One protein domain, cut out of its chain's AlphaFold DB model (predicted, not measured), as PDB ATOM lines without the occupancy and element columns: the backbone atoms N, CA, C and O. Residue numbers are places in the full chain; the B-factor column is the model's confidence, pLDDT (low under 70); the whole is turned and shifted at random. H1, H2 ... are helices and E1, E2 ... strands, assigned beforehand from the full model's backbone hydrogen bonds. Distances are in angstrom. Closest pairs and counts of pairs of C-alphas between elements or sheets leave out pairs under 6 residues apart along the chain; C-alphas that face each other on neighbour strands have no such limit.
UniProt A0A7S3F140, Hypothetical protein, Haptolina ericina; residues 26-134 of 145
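This is residues 26 to 134 of the 145 residues of the protein "Hypothetical protein" of Haptolina ericina (UniProt A0A7S3F140). A small ribbon of two short strands, E1 and E2, lies in the middle, with the long helix H4 and the shorter H5 packed on E1 at a steep angle to each other; residues 37 to 52, of which 37 and 38 belong to H1, stick out as a free loop. The printed part has 109 residues, under half in named elements: E1, H1, E2, H2, H3, H4, H5 along the chain, the strands antiparallel, the class mostly helix. It is only just compact, close to loose, with a radius of gyration of the C-alphas of 15.5 A, and elongated, 50 by 31 by 22 A.

E1, residues 28 to 31, begins at C-alpha 28 (-21.430, 27.478, 27.484). H1 is residues 35 to 38, E2 58 to 60, H2 61 to 64 and H3 84 to 90. H4, residues 93 to 112, measures 28.7 A; H5, residues 123 to 132, measures 14.0 A and ends at C-alpha 132 (-6.261, 28.946, 29.474).

E1 and E2 are antiparallel at 155 degrees, with N 29 and O 59 2.9 A apart, within hydrogen-bond range. The closest C-alphas of E1 and H4 are those of Asp 30 and Ile 98, 6.9 A; of E1 and H5, Ile 29 and Gln 127, 6.4 A. H4, with residues 102 to 109 alone, touches H5 at a steep tilt of 65 degrees, opposite ways, closest at the C-alphas of Ala 106 and Leu 126, 6.4 A. H3 is close to H4 but not clearly touching, closest at the C-alphas of Val 90 and Trp 96, 6.9 A, and about perpendicular at 79 degrees. H2 is close to H4 but not clearly touching, the C-alphas of Met 64 and Ala 103 being closest at 7.9 A. Every O i to N i+4 pair is within hydrogen-bond range in H4 and H5; H3 has 1 of 3, and 4 of 4 O i to N i+3 pairs; H1 and H2 are too short for an O i to N i+4 pair.

The two C-alphas farthest apart, of Thr 46 and Gly 116, are 50.1 A apart. The printed part has no cut; the links H1 to E2 and H2 to H3 are long, 19 residues each. Residues 26 to 57 have pLDDT under 70.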
ATOM      1  N   PRO A  26     -23.904  25.721  22.744       59.09
ATOM      2  CA  PRO A  26     -22.558  25.916  22.191       59.09
ATOM      3  C   PRO A  26     -21.805  27.084  22.853       59.09
ATOM      4  O   PRO A  26     -20.578  27.110  22.873       59.09
ATOM      5  N   GLU A  27     -22.544  28.021  23.445       68.88
ATOM      6  CA  GLU A  27     -22.044  29.214  24.134       68.88
ATOM      7  C   GLU A  27     -21.977  29.017  25.656       68.88
ATOM      8  O   GLU A  27     -22.276  29.911  26.452       68.88
ATOM      9  N   SER A  28     -21.628  27.802  26.080       68.69
ATOM     10  CA  SER A  28     -21.430  27.478  27.484       68.69
ATOM     11  C   SER A  28     -20.165  28.109  28.048       68.69
ATOM     12  O   SER A  28     -19.101  28.081  27.434       68.69
ATOM     13  N   ILE A  29     -20.275  28.637  29.260       67.88
ATOM     14  CA  ILE A  29     -19.163  29.250  29.991       67.88
ATOM     15  C   ILE A  29     -18.857  28.540  31.308       67.88
ATOM     16  O   ILE A  29     -17.886  28.904  31.955       67.88
ATOM     17  N   ASP A  30     -19.644  27.546  31.722       66.12
ATOM     18  CA  ASP A  30     -19.409  26.827  32.978       66.12
ATOM     19  C   ASP A  30     -20.001  25.411  32.981       66.12
ATOM     20  O   ASP A  30     -21.006  25.154  32.310       66.12
ATOM     21  N   VAL A  31     -19.388  24.550  33.798       62.06
ATOM     22  CA  VAL A  31     -19.805  23.204  34.194       62.06
ATOM     23  C   VAL A  31     -19.905  23.172  35.731       62.06
ATOM     24  O   VAL A  31     -18.944  22.888  36.442       62.06
ATOM     25  N   THR A  32     -21.083  23.479  36.273       58.94
ATOM     26  CA  THR A  32     -21.249  23.933  37.669       58.94
ATOM     27  C   THR A  32     -21.102  22.838  38.751       58.94
ATOM     28  O   THR A  32     -21.084  23.156  39.938       58.94
ATOM     29  N   TYR A  33     -20.981  21.549  38.410       55.94
ATOM     30  CA  TYR A  33     -21.182  20.463  39.393       55.94
ATOM     31  C   TYR A  33     -19.972  19.611  39.796       55.94
ATOM     32  O   TYR A  33     -20.098  18.866  40.763       55.94
ATOM     33  N   ASP A  34     -18.802  19.740  39.167       50.19
ATOM     34  CA  ASP A  34     -17.665  18.852  39.490       50.19
ATOM     35  C   ASP A  34     -16.626  19.473  40.451       50.19
ATOM     36  O   ASP A  34     -15.784  18.786  41.029       50.19
ATOM     37  N   PHE A  35     -16.698  20.784  40.722       39.97
ATOM     38  CA  PHE A  35     -15.699  21.442  41.581       39.97
ATOM     39  C   PHE A  35     -15.753  20.970  43.047       39.97
ATOM     40  O   PHE A  35     -14.729  20.945  43.729       39.97
ATOM     41  N   VAL A  36     -16.924  20.541  43.539       42.16
ATOM     42  CA  VAL A  36     -17.033  19.936  44.882       42.16
ATOM     43  C   VAL A  36     -16.355  18.561  44.925       42.16
ATOM     44  O   VAL A  36     -15.799  18.188  45.958       42.16
ATOM     45  N   GLN A  37     -16.346  17.824  43.811       39.12
ATOM     46  CA  GLN A  37     -15.748  16.492  43.745       39.12
ATOM     47  C   GLN A  37     -14.220  16.568  43.596       39.12
ATOM     48  O   GLN A  37     -13.491  15.827  44.261       39.12
ATOM     49  N   LEU A  38     -13.725  17.519  42.797       38.44
ATOM     50  CA  LEU A  38     -12.295  17.694  42.521       38.44
ATOM     51  C   LEU A  38     -11.500  18.271  43.702       38.44
ATOM     52  O   LEU A  38     -10.337  17.912  43.879       38.44
ATOM     53  N   ALA A  39     -12.104  19.112  44.548       35.31
ATOM     54  CA  ALA A  39     -11.390  19.728  45.673       35.31
ATOM     55  C   ALA A  39     -11.046  18.746  46.810       35.31
ATOM     56  O   ALA A  39     -10.131  19.013  47.586       35.31
ATOM     57  N   ASN A  40     -11.743  17.608  46.904       37.38
ATOM     58  CA  ASN A  40     -11.570  16.681  48.024       37.38
ATOM     59  C   ASN A  40     -10.795  15.405  47.682       37.38
ATOM     60  O   ASN A  40     -10.506  14.641  48.598       37.38
ATOM     61  N   GLY A  41     -10.481  15.123  46.408       36.84
ATOM     62  CA  GLY A  41      -9.808  13.870  46.015       36.84
ATOM     63  C   GLY A  41     -10.517  12.592  46.505       36.84
ATOM     64  O   GLY A  41      -9.928  11.516  46.530       36.84
ATOM     65  N   ALA A  42     -11.774  12.712  46.934       37.56
ATOM     66  CA  ALA A  42     -12.452  11.746  47.783       37.56
ATOM     67  C   ALA A  42     -13.857  11.467  47.260       37.56
ATOM     68  O   ALA A  42     -14.822  11.615  47.995       37.56
ATOM     69  N   ALA A  43     -13.990  11.079  45.993       40.72
ATOM     70  CA  ALA A  43     -15.122  10.267  45.551       40.72
ATOM     71  C   ALA A  43     -14.958   9.856  44.088       40.72
ATOM     72  O   ALA A  43     -15.605  10.398  43.200       40.72
ATOM     73  N   ALA A  44     -14.153   8.826  43.853       41.84
ATOM     74  CA  ALA A  44     -14.518   7.859  42.824       41.84
ATOM     75  C   ALA A  44     -15.475   6.777  43.378       41.84
ATOM     76  O   ALA A  44     -15.975   5.981  42.595       41.84
ATOM     77  N   ALA A  45     -15.745   6.704  44.701       39.97
ATOM     78  CA  ALA A  45     -16.482   5.550  45.244       39.97
ATOM     79  C   ALA A  45     -17.220   5.658  46.604       39.97
ATOM     80  O   ALA A  45     -17.874   4.685  46.964       39.97
ATOM     81  N   THR A  46     -17.151   6.737  47.401       31.47
ATOM     82  CA  THR A  46     -17.468   6.585  48.853       31.47
ATOM     83  C   THR A  46     -18.752   7.255  49.357       31.47
ATOM     84  O   THR A  46     -19.228   6.902  50.432       31.47
ATOM     85  N   VAL A  47     -19.367   8.173  48.609       37.66
ATOM     86  CA  VAL A  47     -20.674   8.743  48.987       37.66
ATOM     87  C   VAL A  47     -21.737   8.225  48.023       37.66
ATOM     88  O   VAL A  47     -21.665   8.563  46.842       37.66
ATOM     89  N   PRO A  48     -22.719   7.418  48.474       38.78
ATOM     90  CA  PRO A  48     -23.871   7.092  47.651       38.78
ATOM     91  C   PRO A  48     -24.662   8.382  47.446       38.78
ATOM     92  O   PRO A  48     -25.470   8.796  48.278       38.78
ATOM     93  N   CYS A  49     -24.378   9.067  46.345       41.66
ATOM     94  CA  CYS A  49     -25.205  10.158  45.888       41.66
ATOM     95  C   CYS A  49     -26.536   9.539  45.439       41.66
ATOM     96  O   CYS A  49     -26.609   8.941  44.371       41.66
ATOM     97  N   SER A  50     -27.600   9.660  46.242       35.94
ATOM     98  CA  SER A  50     -28.958   9.228  45.844       35.94
ATOM     99  C   SER A  50     -29.483   9.942  44.585       35.94
ATOM    100  O   SER A  50     -30.542   9.593  44.073       35.94
ATOM    101  N   VAL A  51     -28.752  10.941  44.086       40.72
ATOM    102  CA  VAL A  51     -28.980  11.649  42.826       40.72
ATOM    103  C   VAL A  51     -27.655  11.755  42.064       40.72
ATOM    104  O   VAL A  51     -27.038  12.815  42.014       40.72
ATOM    105  N   CYS A  52     -27.192  10.650  41.476       44.44
ATOM    106  CA  CYS A  52     -26.147  10.719  40.454       44.44
ATOM    107  C   CYS A  52     -26.697  11.507  39.261       44.44
ATOM    108  O   CYS A  52     -27.536  11.016  38.506       44.44
ATOM    109  N   MET A  53     -26.263  12.756  39.133       51.44
ATOM    110  CA  MET A  53     -26.401  13.474  37.876       51.44
ATOM    111  C   MET A  53     -25.313  12.923  36.960       51.44
ATOM    112  O   MET A  53     -24.133  13.148  37.211       51.44
ATOM    113  N   ASP A  54     -25.716  12.160  35.945       51.50
ATOM    114  CA  ASP A  54     -24.790  11.543  34.982       51.50
ATOM    115  C   ASP A  54     -24.031  12.604  34.158       51.50
ATOM    116  O   ASP A  54     -22.939  12.352  33.648       51.50
ATOM    117  N   GLU A  55     -24.588  13.817  34.072       60.50
ATOM    118  CA  GLU A  55     -24.010  14.956  33.370       60.50
ATOM    119  C   GLU A  55     -24.090  16.224  34.232       60.50
ATOM    120  O   GLU A  55     -25.132  16.516  34.834       60.50
ATOM    121  N   PRO A  56     -23.003  17.006  34.305       65.69
ATOM    122  CA  PRO A  56     -22.984  18.249  35.040       65.69
ATOM    123  C   PRO A  56     -23.773  19.328  34.310       65.69
ATOM    124  O   PRO A  56     -23.964  19.330  33.094       65.69
ATOM    125  N   PHE A  57     -24.217  20.296  35.094       69.00
ATOM    126  CA  PHE A  57     -25.024  21.377  34.582       69.00
ATOM    127  C   PHE A  57     -24.204  22.446  33.877       69.00
ATOM    128  O   PHE A  57     -23.182  22.887  34.397       69.00
ATOM    129  N   ILE A  58     -24.705  22.908  32.734       74.56
ATOM    130  CA  ILE A  58     -23.976  23.829  31.870       74.56
ATOM    131  C   ILE A  58     -24.675  25.178  31.804       74.56
ATOM    132  O   ILE A  58     -25.867  25.249  31.483       74.56
ATOM    133  N   MET A  59     -23.934  26.255  32.069       77.81
ATOM    134  CA  MET A  59     -24.444  27.628  32.038       77.81
ATOM    135  C   MET A  59     -24.084  28.337  30.726       77.81
ATOM    136  O   MET A  59     -22.897  28.442  30.417       77.81
ATOM    137  N   PRO A  60     -25.069  28.838  29.955       80.38
ATOM    138  CA  PRO A  60     -24.796  29.673  28.790       80.38
ATOM    139  C   PRO A  60     -24.388  31.091  29.205       80.38
ATOM    140  O   PRO A  60     -24.880  31.603  30.216       80.38
ATOM    141  N   PHE A  61     -23.546  31.740  28.397       84.06
ATOM    142  CA  PHE A  61     -23.145  33.139  28.602       84.06
ATOM    143  C   PHE A  61     -24.351  34.090  28.595       84.06
ATOM    144  O   PHE A  61     -24.477  34.946  29.472       84.06
ATOM    145  N   ASP A  62     -25.301  33.850  27.693       83.00
ATOM    146  CA  ASP A  62     -26.527  34.637  27.523       83.00
ATOM    147  C   ASP A  62     -27.392  34.734  28.782       83.00
ATOM    148  O   ASP A  62     -28.160  35.678  28.940       83.00
ATOM    149  N   ALA A  63     -27.278  33.782  29.715       84.56
ATOM    150  CA  ALA A  63     -28.019  33.861  30.973       84.56
ATOM    151  C   ALA A  63     -27.577  35.047  31.852       84.56
ATOM    152  O   ALA A  63     -28.348  35.469  32.720       84.56
ATOM    153  N   MET A  64     -26.360  35.564  31.638       86.81
ATOM    154  CA  MET A  64     -25.787  36.718  32.343       86.81
ATOM    155  C   MET A  64     -25.950  38.038  31.582       86.81
ATOM    156  O   MET A  64     -25.689  39.100  32.155       86.81
ATOM    157  N   VAL A  65     -26.338  37.975  30.306       87.19
ATOM    158  CA  VAL A  65     -26.382  39.127  29.404       87.19
ATOM    159  C   VAL A  65     -27.840  39.559  29.201       87.19
ATOM    160  O   VAL A  65     -28.680  38.748  28.806       87.19
ATOM    161  N   PRO A  66     -28.190  40.824  29.490       83.25
ATOM    162  CA  PRO A  66     -29.527  41.339  29.222       83.25
ATOM    163  C   PRO A  66     -29.776  41.471  27.715       83.25
ATOM    164  O   PRO A  66     -28.866  41.406  26.889       83.25
ATOM    165  N   LYS A  67     -31.036  41.688  27.329       82.12
ATOM    166  CA  LYS A  67     -31.371  41.904  25.918       82.12
ATOM    167  C   LYS A  67     -30.677  43.164  25.401       82.12
ATOM    168  O   LYS A  67     -30.745  44.211  26.043       82.12
ATOM    169  N   ALA A  68     -30.136  43.085  24.186       78.69
ATOM    170  CA  ALA A  68     -29.418  44.185  23.539       78.69
ATOM    171  C   ALA A  68     -30.217  45.504  23.463       78.69
ATOM    172  O   ALA A  68     -29.630  46.579  23.502       78.69
ATOM    173  N   ASN A  69     -31.551  45.425  23.395       79.50
ATOM    174  CA  ASN A  69     -32.434  46.594  23.305       79.50
ATOM    175  C   ASN A  69     -32.724  47.265  24.662       79.50
ATOM    176  O   ASN A  69     -33.347  48.323  24.679       79.50
ATOM    177  N   GLU A  70     -32.350  46.645  25.783       82.44
ATOM    178  CA  GLU A  70     -32.623  47.160  27.131       82.44
ATOM    179  C   GLU A  70     -31.364  47.791  27.736       82.44
ATOM    180  O   GLU A  70     -31.381  48.963  28.108       82.44
ATOM    181  N   VAL A  71     -30.268  47.028  27.819       83.88
ATOM    182  CA  VAL A  71     -28.994  47.479  28.395       83.88
ATOM    183  C   VAL A  71     -27.840  46.809  27.649       83.88
ATOM    184  O   VAL A  71     -27.854  45.597  27.458       83.88
ATOM    185  N   SER A  72     -26.827  47.578  27.243       83.50
ATOM    186  CA  SER A  72     -25.686  47.081  26.454       83.50
ATOM    187  C   SER A  72     -24.390  46.913  27.253       83.50
ATOM    188  O   SER A  72     -23.462  46.264  26.791       83.50
ATOM    189  N   ASN A  73     -24.291  47.475  28.456       85.44
ATOM    190  CA  ASN A  73     -23.043  47.569  29.224       85.44
ATOM    191  C   ASN A  73     -23.115  46.898  30.608       85.44
ATOM    192  O   ASN A  73     -22.339  47.239  31.501       85.44
ATOM    193  N   LEU A  74     -24.054  45.970  30.807       87.31
ATOM    194  CA  LEU A  74     -24.310  45.336  32.099       87.31
ATOM    195  C   LEU A  74     -24.101  43.823  32.022       87.31
ATOM    196  O   LEU A  74     -24.744  43.147  31.227       87.31
ATOM    197  N   LEU A  75     -23.249  43.299  32.903       88.19
ATOM    198  CA  LEU A  75     -23.076  41.865  33.139       88.19
ATOM    199  C   LEU A  75     -23.647  41.507  34.507       88.19
ATOM    200  O   LEU A  75     -23.335  42.162  35.505       88.19
ATOM    201  N   VAL A  76     -24.474  40.463  34.562       88.62
ATOM    202  CA  VAL A  76     -25.184  40.068  35.784       88.62
ATOM    203  C   VAL A  76     -24.821  38.629  36.169       88.62
ATOM    204  O   VAL A  76     -25.491  37.697  35.737       88.62
ATOM    205  N   PRO A  77     -23.795  38.409  37.014       84.81
ATOM    206  CA  PRO A  77     -23.365  37.057  37.385       84.81
ATOM    207  C   PRO A  77     -24.259  36.373  38.439       84.81
ATOM    208  O   PRO A  77     -24.196  35.159  38.597       84.81
ATOM    209  N   VAL A  78     -25.093  37.122  39.177       82.81
ATOM    210  CA  VAL A  78     -25.884  36.592  40.315       82.81
ATOM    211  C   VAL A  78     -27.388  36.557  40.034       82.81
ATOM    212  O   VAL A  78     -28.056  35.558  40.308       82.81
ATOM    213  N   ALA A  79     -27.943  37.638  39.484       82.12
ATOM    214  CA  ALA A  79     -29.361  37.738  39.130       82.12
ATOM    215  C   ALA A  79     -29.613  37.270  37.685       82.12
ATOM    216  O   ALA A  79     -30.210  37.977  36.878       82.12
ATOM    217  N   ILE A  80     -29.103  36.081  37.365       80.75
ATOM    218  CA  ILE A  80     -29.197  35.478  36.035       80.75
ATOM    219  C   ILE A  80     -30.619  35.014  35.697       80.75
ATOM    220  O   ILE A  80     -31.421  34.676  36.575       80.75
ATOM    221  N   SER A  81     -30.905  34.906  34.400       81.94
ATOM    222  CA  SER A  81     -32.153  34.320  33.908       81.94
ATOM    223  C   SER A  81     -32.110  32.792  34.021       81.94
ATOM    224  O   SER A  81     -31.474  32.101  33.224       81.94
ATOM    225  N   ALA A  82     -32.778  32.242  35.035       78.50
ATOM    226  CA  ALA A  82     -32.859  30.803  35.266       78.50
ATOM    227  C   ALA A  82     -34.247  30.390  35.775       78.50
ATOM    228  O   ALA A  82     -34.961  31.168  36.406       78.50
ATOM    229  N   THR A  83     -34.638  29.136  35.523       78.19
ATOM    230  CA  THR A  83     -35.849  28.571  36.137       78.19
ATOM    231  C   THR A  83     -35.657  28.433  37.644       78.19
ATOM    232  O   THR A  83     -34.537  28.284  38.122       78.19
ATOM    233  N   HIS A  84     -36.748  28.423  38.409       74.56
ATOM    234  CA  HIS A  84     -36.680  28.290  39.867       74.56
ATOM    235  C   HIS A  84     -35.908  27.035  40.327       74.56
ATOM    236  O   HIS A  84     -35.122  27.101  41.265       74.56
ATOM    237  N   ILE A  85     -36.062  25.915  39.609       74.62
ATOM    238  CA  ILE A  85     -35.327  24.666  39.864       74.62
ATOM    239  C   ILE A  85     -33.829  24.848  39.577       74.62
ATOM    240  O   ILE A  85     -32.991  24.487  40.399       74.62
ATOM    241  N   ARG A  86     -33.489  25.469  38.440       70.56
ATOM    242  CA  ARG A  86     -32.108  25.772  38.030       70.56
ATOM    243  C   ARG A  86     -31.436  26.778  38.966       70.56
ATOM    244  O   ARG A  86     -30.237  26.706  39.191       70.56
ATOM    245  N   TYR A  87     -32.201  27.701  39.539       75.62
ATOM    246  CA  TYR A  87     -31.668  28.705  40.452       75.62
ATOM    247  C   TYR A  87     -31.150  28.078  41.755       75.62
ATOM    248  O   TYR A  87     -30.153  28.550  42.291       75.62
ATOM    249  N   ASN A  88     -31.747  26.975  42.227       74.50
ATOM    250  CA  ASN A  88     -31.267  26.268  43.423       74.50
ATOM    251  C   ASN A  88     -29.830  25.745  43.263       74.50
ATOM    252  O   ASN A  88     -29.059  25.797  44.216       74.50
ATOM    253  N   ALA A  89     -29.464  25.309  42.056       72.94
ATOM    254  CA  ALA A  89     -28.103  24.906  41.700       72.94
ATOM    255  C   ALA A  89     -27.107  26.070  41.767       72.94
ATOM    256  O   ALA A  89     -26.020  25.971  42.324       72.94
ATOM    257  N   VAL A  90     -27.512  27.207  41.200       75.12
ATOM    258  CA  VAL A  90     -26.652  28.380  41.005       75.12
ATOM    259  C   VAL A  90     -26.355  29.101  42.323       75.12
ATOM    260  O   VAL A  90     -25.373  29.827  42.419       75.12
ATOM    261  N   ARG A  91     -27.158  28.893  43.373       74.94
ATOM    262  CA  ARG A  91     -26.899  29.476  44.705       74.94
ATOM    263  C   ARG A  91     -25.758  28.803  45.470       74.94
ATOM    264  O   ARG A  91     -25.477  29.195  46.601       74.94
ATOM    265  N   MET A  92     -25.107  27.803  44.886       76.50
ATOM    266  CA  MET A  92     -23.872  27.261  45.431       76.50
ATOM    267  C   MET A  92     -22.740  28.271  45.211       76.50
ATOM    268  O   MET A  92     -22.507  28.715  44.092       76.50
ATOM    269  N   ALA A  93     -21.998  28.602  46.272       75.19
ATOM    270  CA  ALA A  93     -20.829  29.484  46.207       75.19
ATOM    271  C   ALA A  93     -19.872  29.213  45.019       75.19
ATOM    272  O   ALA A  93     -19.490  30.188  44.368       75.19
ATOM    273  N   PRO A  94     -19.516  27.954  44.664       74.81
ATOM    274  CA  PRO A  94     -18.666  27.694  43.497       74.81
ATOM    275  C   PRO A  94     -19.265  28.191  42.173       74.81
ATOM    276  O   PRO A  94     -18.530  28.712  41.341       74.81
ATOM    277  N   ALA A  95     -20.587  28.126  41.998       78.56
ATOM    278  CA  ALA A  95     -21.252  28.619  40.793       78.56
ATOM    279  C   ALA A  95     -21.086  30.139  40.644       78.56
ATOM    280  O   ALA A  95     -20.733  30.636  39.578       78.56
ATOM    281  N   TRP A  96     -21.278  30.895  41.730       83.44
ATOM    282  CA  TRP A  96     -21.080  32.348  41.713       83.44
ATOM    283  C   TRP A  96     -19.628  32.749  41.467       83.44
ATOM    284  O   TRP A  96     -19.389  33.761  40.810       83.44
ATOM    285  N   MET A  97     -18.663  31.970  41.960       84.12
ATOM    286  CA  MET A  97     -17.246  32.227  41.697       84.12
ATOM    287  C   MET A  97     -16.922  32.074  40.212       84.12
ATOM    288  O   MET A  97     -16.265  32.945  39.643       84.12
ATOM    289  N   ILE A  98     -17.422  31.013  39.577       85.06
ATOM    290  CA  ILE A  98     -17.160  30.753  38.160       85.06
ATOM    291  C   ILE A  98     -17.879  31.772  37.267       85.06
ATOM    292  O   ILE A  98     -17.270  32.344  36.363       85.06
ATOM    293  N   LEU A  99     -19.144  32.086  37.564       87.06
ATOM    294  CA  LEU A  99     -19.886  33.129  36.849       87.06
ATOM    295  C   LEU A  99     -19.235  34.510  37.024       87.06
ATOM    296  O   LEU A  99     -19.137  35.273  36.065       87.06
ATOM    297  N   GLY A 100     -18.744  34.830  38.225       89.19
ATOM    298  CA  GLY A 100     -18.016  36.071  38.491       89.19
ATOM    299  C   GLY A 100     -16.702  36.161  37.714       89.19
ATOM    300  O   GLY A 100     -16.391  37.208  37.146       89.19
ATOM    301  N   HIS A 101     -15.962  35.055  37.631       89.19
ATOM    302  CA  HIS A 101     -14.748  34.959  36.830       89.19
ATOM    303  C   HIS A 101     -15.044  35.153  35.332       89.19
ATOM    304  O   HIS A 101     -14.420  35.998  34.688       89.19
ATOM    305  N   ALA A 102     -16.050  34.453  34.796       89.38
ATOM    306  CA  ALA A 102     -16.478  34.595  33.405       89.38
ATOM    307  C   ALA A 102     -16.951  36.020  33.075       89.38
ATOM    308  O   ALA A 102     -16.577  36.571  32.039       89.38
ATOM    309  N   ALA A 103     -17.714  36.651  33.971       91.12
ATOM    310  CA  ALA A 103     -18.141  38.040  33.818       91.12
ATOM    311  C   ALA A 103     -16.951  39.018  33.833       91.12
ATOM    312  O   ALA A 103     -16.901  39.941  33.020       91.12
ATOM    313  N   GLY A 104     -15.967  38.808  34.713       91.00
ATOM    314  CA  GLY A 104     -14.751  39.622  34.757       91.00
ATOM    315  C   GLY A 104     -13.904  39.492  33.488       91.00
ATOM    316  O   GLY A 104     -13.458  40.499  32.936       91.00
ATOM    317  N   ALA A 105     -13.732  38.268  32.989       91.69
ATOM    318  CA  ALA A 105     -13.029  38.003  31.737       91.69
ATOM    319  C   ALA A 105     -13.727  38.654  30.530       91.69
ATOM    320  O   ALA A 105     -13.072  39.318  29.724       91.69
ATOM    321  N   ALA A 106     -15.057  38.548  30.452       90.50
ATOM    322  CA  ALA A 106     -15.844  39.205  29.413       90.50
ATOM    323  C   ALA A 106     -15.707  40.735  29.476       90.50
ATOM    324  O   ALA A 106     -15.468  41.379  28.455       90.50
ATOM    325  N   ALA A 107     -15.777  41.329  30.674       90.94
ATOM    326  CA  ALA A 107     -15.576  42.767  30.855       90.94
ATOM    327  C   ALA A 107     -14.177  43.223  30.405       90.94
ATOM    328  O   ALA A 107     -14.040  44.255  29.744       90.94
ATOM    329  N   ALA A 108     -13.136  42.443  30.709       91.94
ATOM    330  CA  ALA A 108     -11.779  42.733  30.253       91.94
ATOM    331  C   ALA A 108     -11.670  42.701  28.718       91.94
ATOM    332  O   ALA A 108     -11.029  43.575  28.135       91.94
ATOM    333  N   GLN A 109     -12.327  41.743  28.063       90.38
ATOM    334  CA  GLN A 109     -12.351  41.630  26.602       90.38
ATOM    335  C   GLN A 109     -13.060  42.824  25.948       90.38
ATOM    336  O   GLN A 109     -12.540  43.366  24.973       90.38
ATOM    337  N   VAL A 110     -14.181  43.285  26.516       90.88
ATOM    338  CA  VAL A 110     -14.891  44.498  26.061       90.88
ATOM    339  C   VAL A 110     -13.965  45.710  26.076       90.88
ATOM    340  O   VAL A 110     -13.863  46.419  25.076       90.88
ATOM    341  N   VAL A 111     -13.237  45.916  27.178       91.25
ATOM    342  CA  VAL A 111     -12.308  47.048  27.314       91.25
ATOM    343  C   VAL A 111     -11.122  46.923  26.354       91.25
ATOM    344  O   VAL A 111     -10.793  47.884  25.664       91.25
ATOM    345  N   GLN A 112     -10.487  45.750  26.275       91.44
ATOM    346  CA  GLN A 112      -9.303  45.534  25.433       91.44
ATOM    347  C   GLN A 112      -9.605  45.678  23.940       91.44
ATOM    348  O   GLN A 112      -8.774  46.184  23.188       91.44
ATOM    349  N   LYS A 113     -10.789  45.236  23.513       90.44
ATOM    350  CA  LYS A 113     -11.215  45.273  22.111       90.44
ATOM    351  C   LYS A 113     -12.020  46.518  21.747       90.44
ATOM    352  O   LYS A 113     -12.442  46.630  20.602       90.44
ATOM    353  N   GLN A 114     -12.213  47.437  22.697       88.00
ATOM    354  CA  GLN A 114     -13.014  48.651  22.522       88.00
ATOM    355  C   GLN A 114     -14.423  48.347  21.984       88.00
ATOM    356  O   GLN A 114     -14.932  49.050  21.111       88.00
ATOM    357  N   LEU A 115     -15.045  47.280  22.496       85.69
ATOM    358  CA  LEU A 115     -16.405  46.896  22.115       85.69
ATOM    359  C   LEU A 115     -17.412  47.869  22.738       85.69
ATOM    360  O   LEU A 115     -17.243  48.310  23.878       85.69
ATOM    361  N   GLY A 116     -18.470  48.196  21.994       81.69
ATOM    362  CA  GLY A 116     -19.504  49.129  22.454       81.69
ATOM    363  C   GLY A 116     -20.514  48.487  23.408       81.69
ATOM    364  O   GLY A 116     -21.262  49.187  24.092       81.69
ATOM    365  N   SER A 117     -20.543  47.153  23.451       86.00
ATOM    366  CA  SER A 117     -21.527  46.372  24.190       86.00
ATOM    367  C   SER A 117     -20.944  45.049  24.683       86.00
ATOM    368  O   SER A 117     -20.114  44.429  24.023       86.00
ATOM    369  N   VAL A 118     -21.437  44.570  25.823       84.38
ATOM    370  CA  VAL A 118     -21.110  43.239  26.363       84.38
ATOM    371  C   VAL A 118     -21.746  42.112  25.541       84.38
ATOM    372  O   VAL A 118     -21.300  40.974  25.618       84.38
ATOM    373  N   VAL A 119     -22.758  42.431  24.725       85.75
ATOM    374  CA  VAL A 119     -23.399  41.499  23.779       85.75
ATOM    375  C   VAL A 119     -22.476  41.180  22.594       85.75
ATOM    376  O   VAL A 119     -22.602  40.132  21.975       85.75
ATOM    377  N   GLU A 120     -21.527  42.065  22.279       85.00
ATOM    378  CA  GLU A 120     -20.574  41.889  21.170       85.00
ATOM    379  C   GLU A 120     -19.382  40.996  21.548       85.00
ATOM    380  O   GLU A 120     -18.485  40.764  20.735       85.00
ATOM    381  N   VAL A 121     -19.342  40.506  22.790       86.75
ATOM    382  CA  VAL A 121     -18.274  39.630  23.269       86.75
ATOM    383  C   VAL A 121     -18.310  38.312  22.504       86.75
ATOM    384  O   VAL A 121     -19.301  37.586  22.522       86.75
ATOM    385  N   SER A 122     -17.193  37.968  21.861       87.94
ATOM    386  CA  SER A 122     -17.038  36.660  21.229       87.94
ATOM    387  C   SER A 122     -16.923  35.585  22.303       87.94
ATOM    388  O   SER A 122     -15.887  35.464  22.966       87.94
ATOM    389  N   VAL A 123     -17.977  34.778  22.446       87.00
ATOM    390  CA  VAL A 123     -18.012  33.665  23.403       87.00
ATOM    391  C   VAL A 123     -16.901  32.655  23.114       87.00
ATOM    392  O   VAL A 123     -16.302  32.135  24.045       87.00
ATOM    393  N   SER A 124     -16.543  32.428  21.847       88.06
ATOM    394  CA  SER A 124     -15.456  31.504  21.490       88.06
ATOM    395  C   SER A 124     -14.099  31.955  22.043       88.06
ATOM    396  O   SER A 124     -13.341  31.147  22.580       88.06
ATOM    397  N   GLU A 125     -13.799  33.250  21.968       87.50
ATOM    398  CA  GLU A 125     -12.562  33.808  22.524       87.50
ATOM    399  C   GLU A 125     -12.589  33.822  24.054       87.50
ATOM    400  O   GLU A 125     -11.580  33.528  24.697       87.50
ATOM    401  N   LEU A 126     -13.757  34.109  24.637       87.75
ATOM    402  CA  LEU A 126     -13.960  34.018  26.077       87.75
ATOM    403  C   LEU A 126     -13.699  32.586  26.564       87.75
ATOM    404  O   LEU A 126     -12.928  32.392  27.496       87.75
ATOM    405  N   GLN A 127     -14.259  31.573  25.900       86.56
ATOM    406  CA  GLN A 127     -14.033  30.162  26.222       86.56
ATOM    407  C   GLN A 127     -12.545  29.792  26.156       86.56
ATOM    408  O   GLN A 127     -12.041  29.127  27.060       86.56
ATOM    409  N   GLN A 128     -11.814  30.253  25.137       87.31
ATOM    410  CA  GLN A 128     -10.366  30.025  25.039       87.31
ATOM    411  C   GLN A 128      -9.606  30.633  26.222       87.31
ATOM    412  O   GLN A 128      -8.725  29.984  26.791       87.31
ATOM    413  N   LEU A 129      -9.965  31.855  26.618       88.12
ATOM    414  CA  LEU A 129      -9.376  32.533  27.768       88.12
ATOM    415  C   LEU A 129      -9.679  31.779  29.072       88.12
ATOM    416  O   LEU A 129      -8.770  31.556  29.870       88.12
ATOM    417  N   LEU A 130     -10.919  31.330  29.263       86.69
ATOM    418  CA  LEU A 130     -11.340  30.564  30.439       86.69
ATOM    419  C   LEU A 130     -10.606  29.217  30.534       86.69
ATOM    420  O   LEU A 130     -10.080  28.870  31.593       86.69
ATOM    421  N   VAL A 131     -10.477  28.491  29.420       85.69
ATOM    422  CA  VAL A 131      -9.704  27.237  29.360       85.69
ATOM    423  C   VAL A 131      -8.227  27.484  29.671       85.69
ATOM    424  O   VAL A 131      -7.629  26.729  30.440       85.69
ATOM    425  N   ALA A 132      -7.637  28.562  29.147       85.06
ATOM    426  CA  ALA A 132      -6.261  28.946  29.474       85.06
ATOM    427  C   ALA A 132      -6.083  29.254  30.974       85.06
ATOM    428  O   ALA A 132      -5.027  28.979  31.547       85.06
ATOM    429  N   GLN A 133      -7.131  29.758  31.628       85.88
ATOM    430  CA  GLN A 133      -7.186  30.004  33.072       85.88
ATOM    431  C   GLN A 133      -7.591  28.761  33.888       85.88
ATOM    432  O   GLN A 133      -7.798  28.857  35.097       85.88
ATOM    433  N   LYS A 134      -7.599  27.577  33.253       82.06
ATOM    434  CA  LYS A 134      -7.911  26.259  33.834       82.06
ATOM    435  C   LYS A 134      -9.369  26.083  34.274       82.06
ATOM    436  O   LYS A 134      -9.655  25.226  35.109       82.06
TER     437      LYS A 134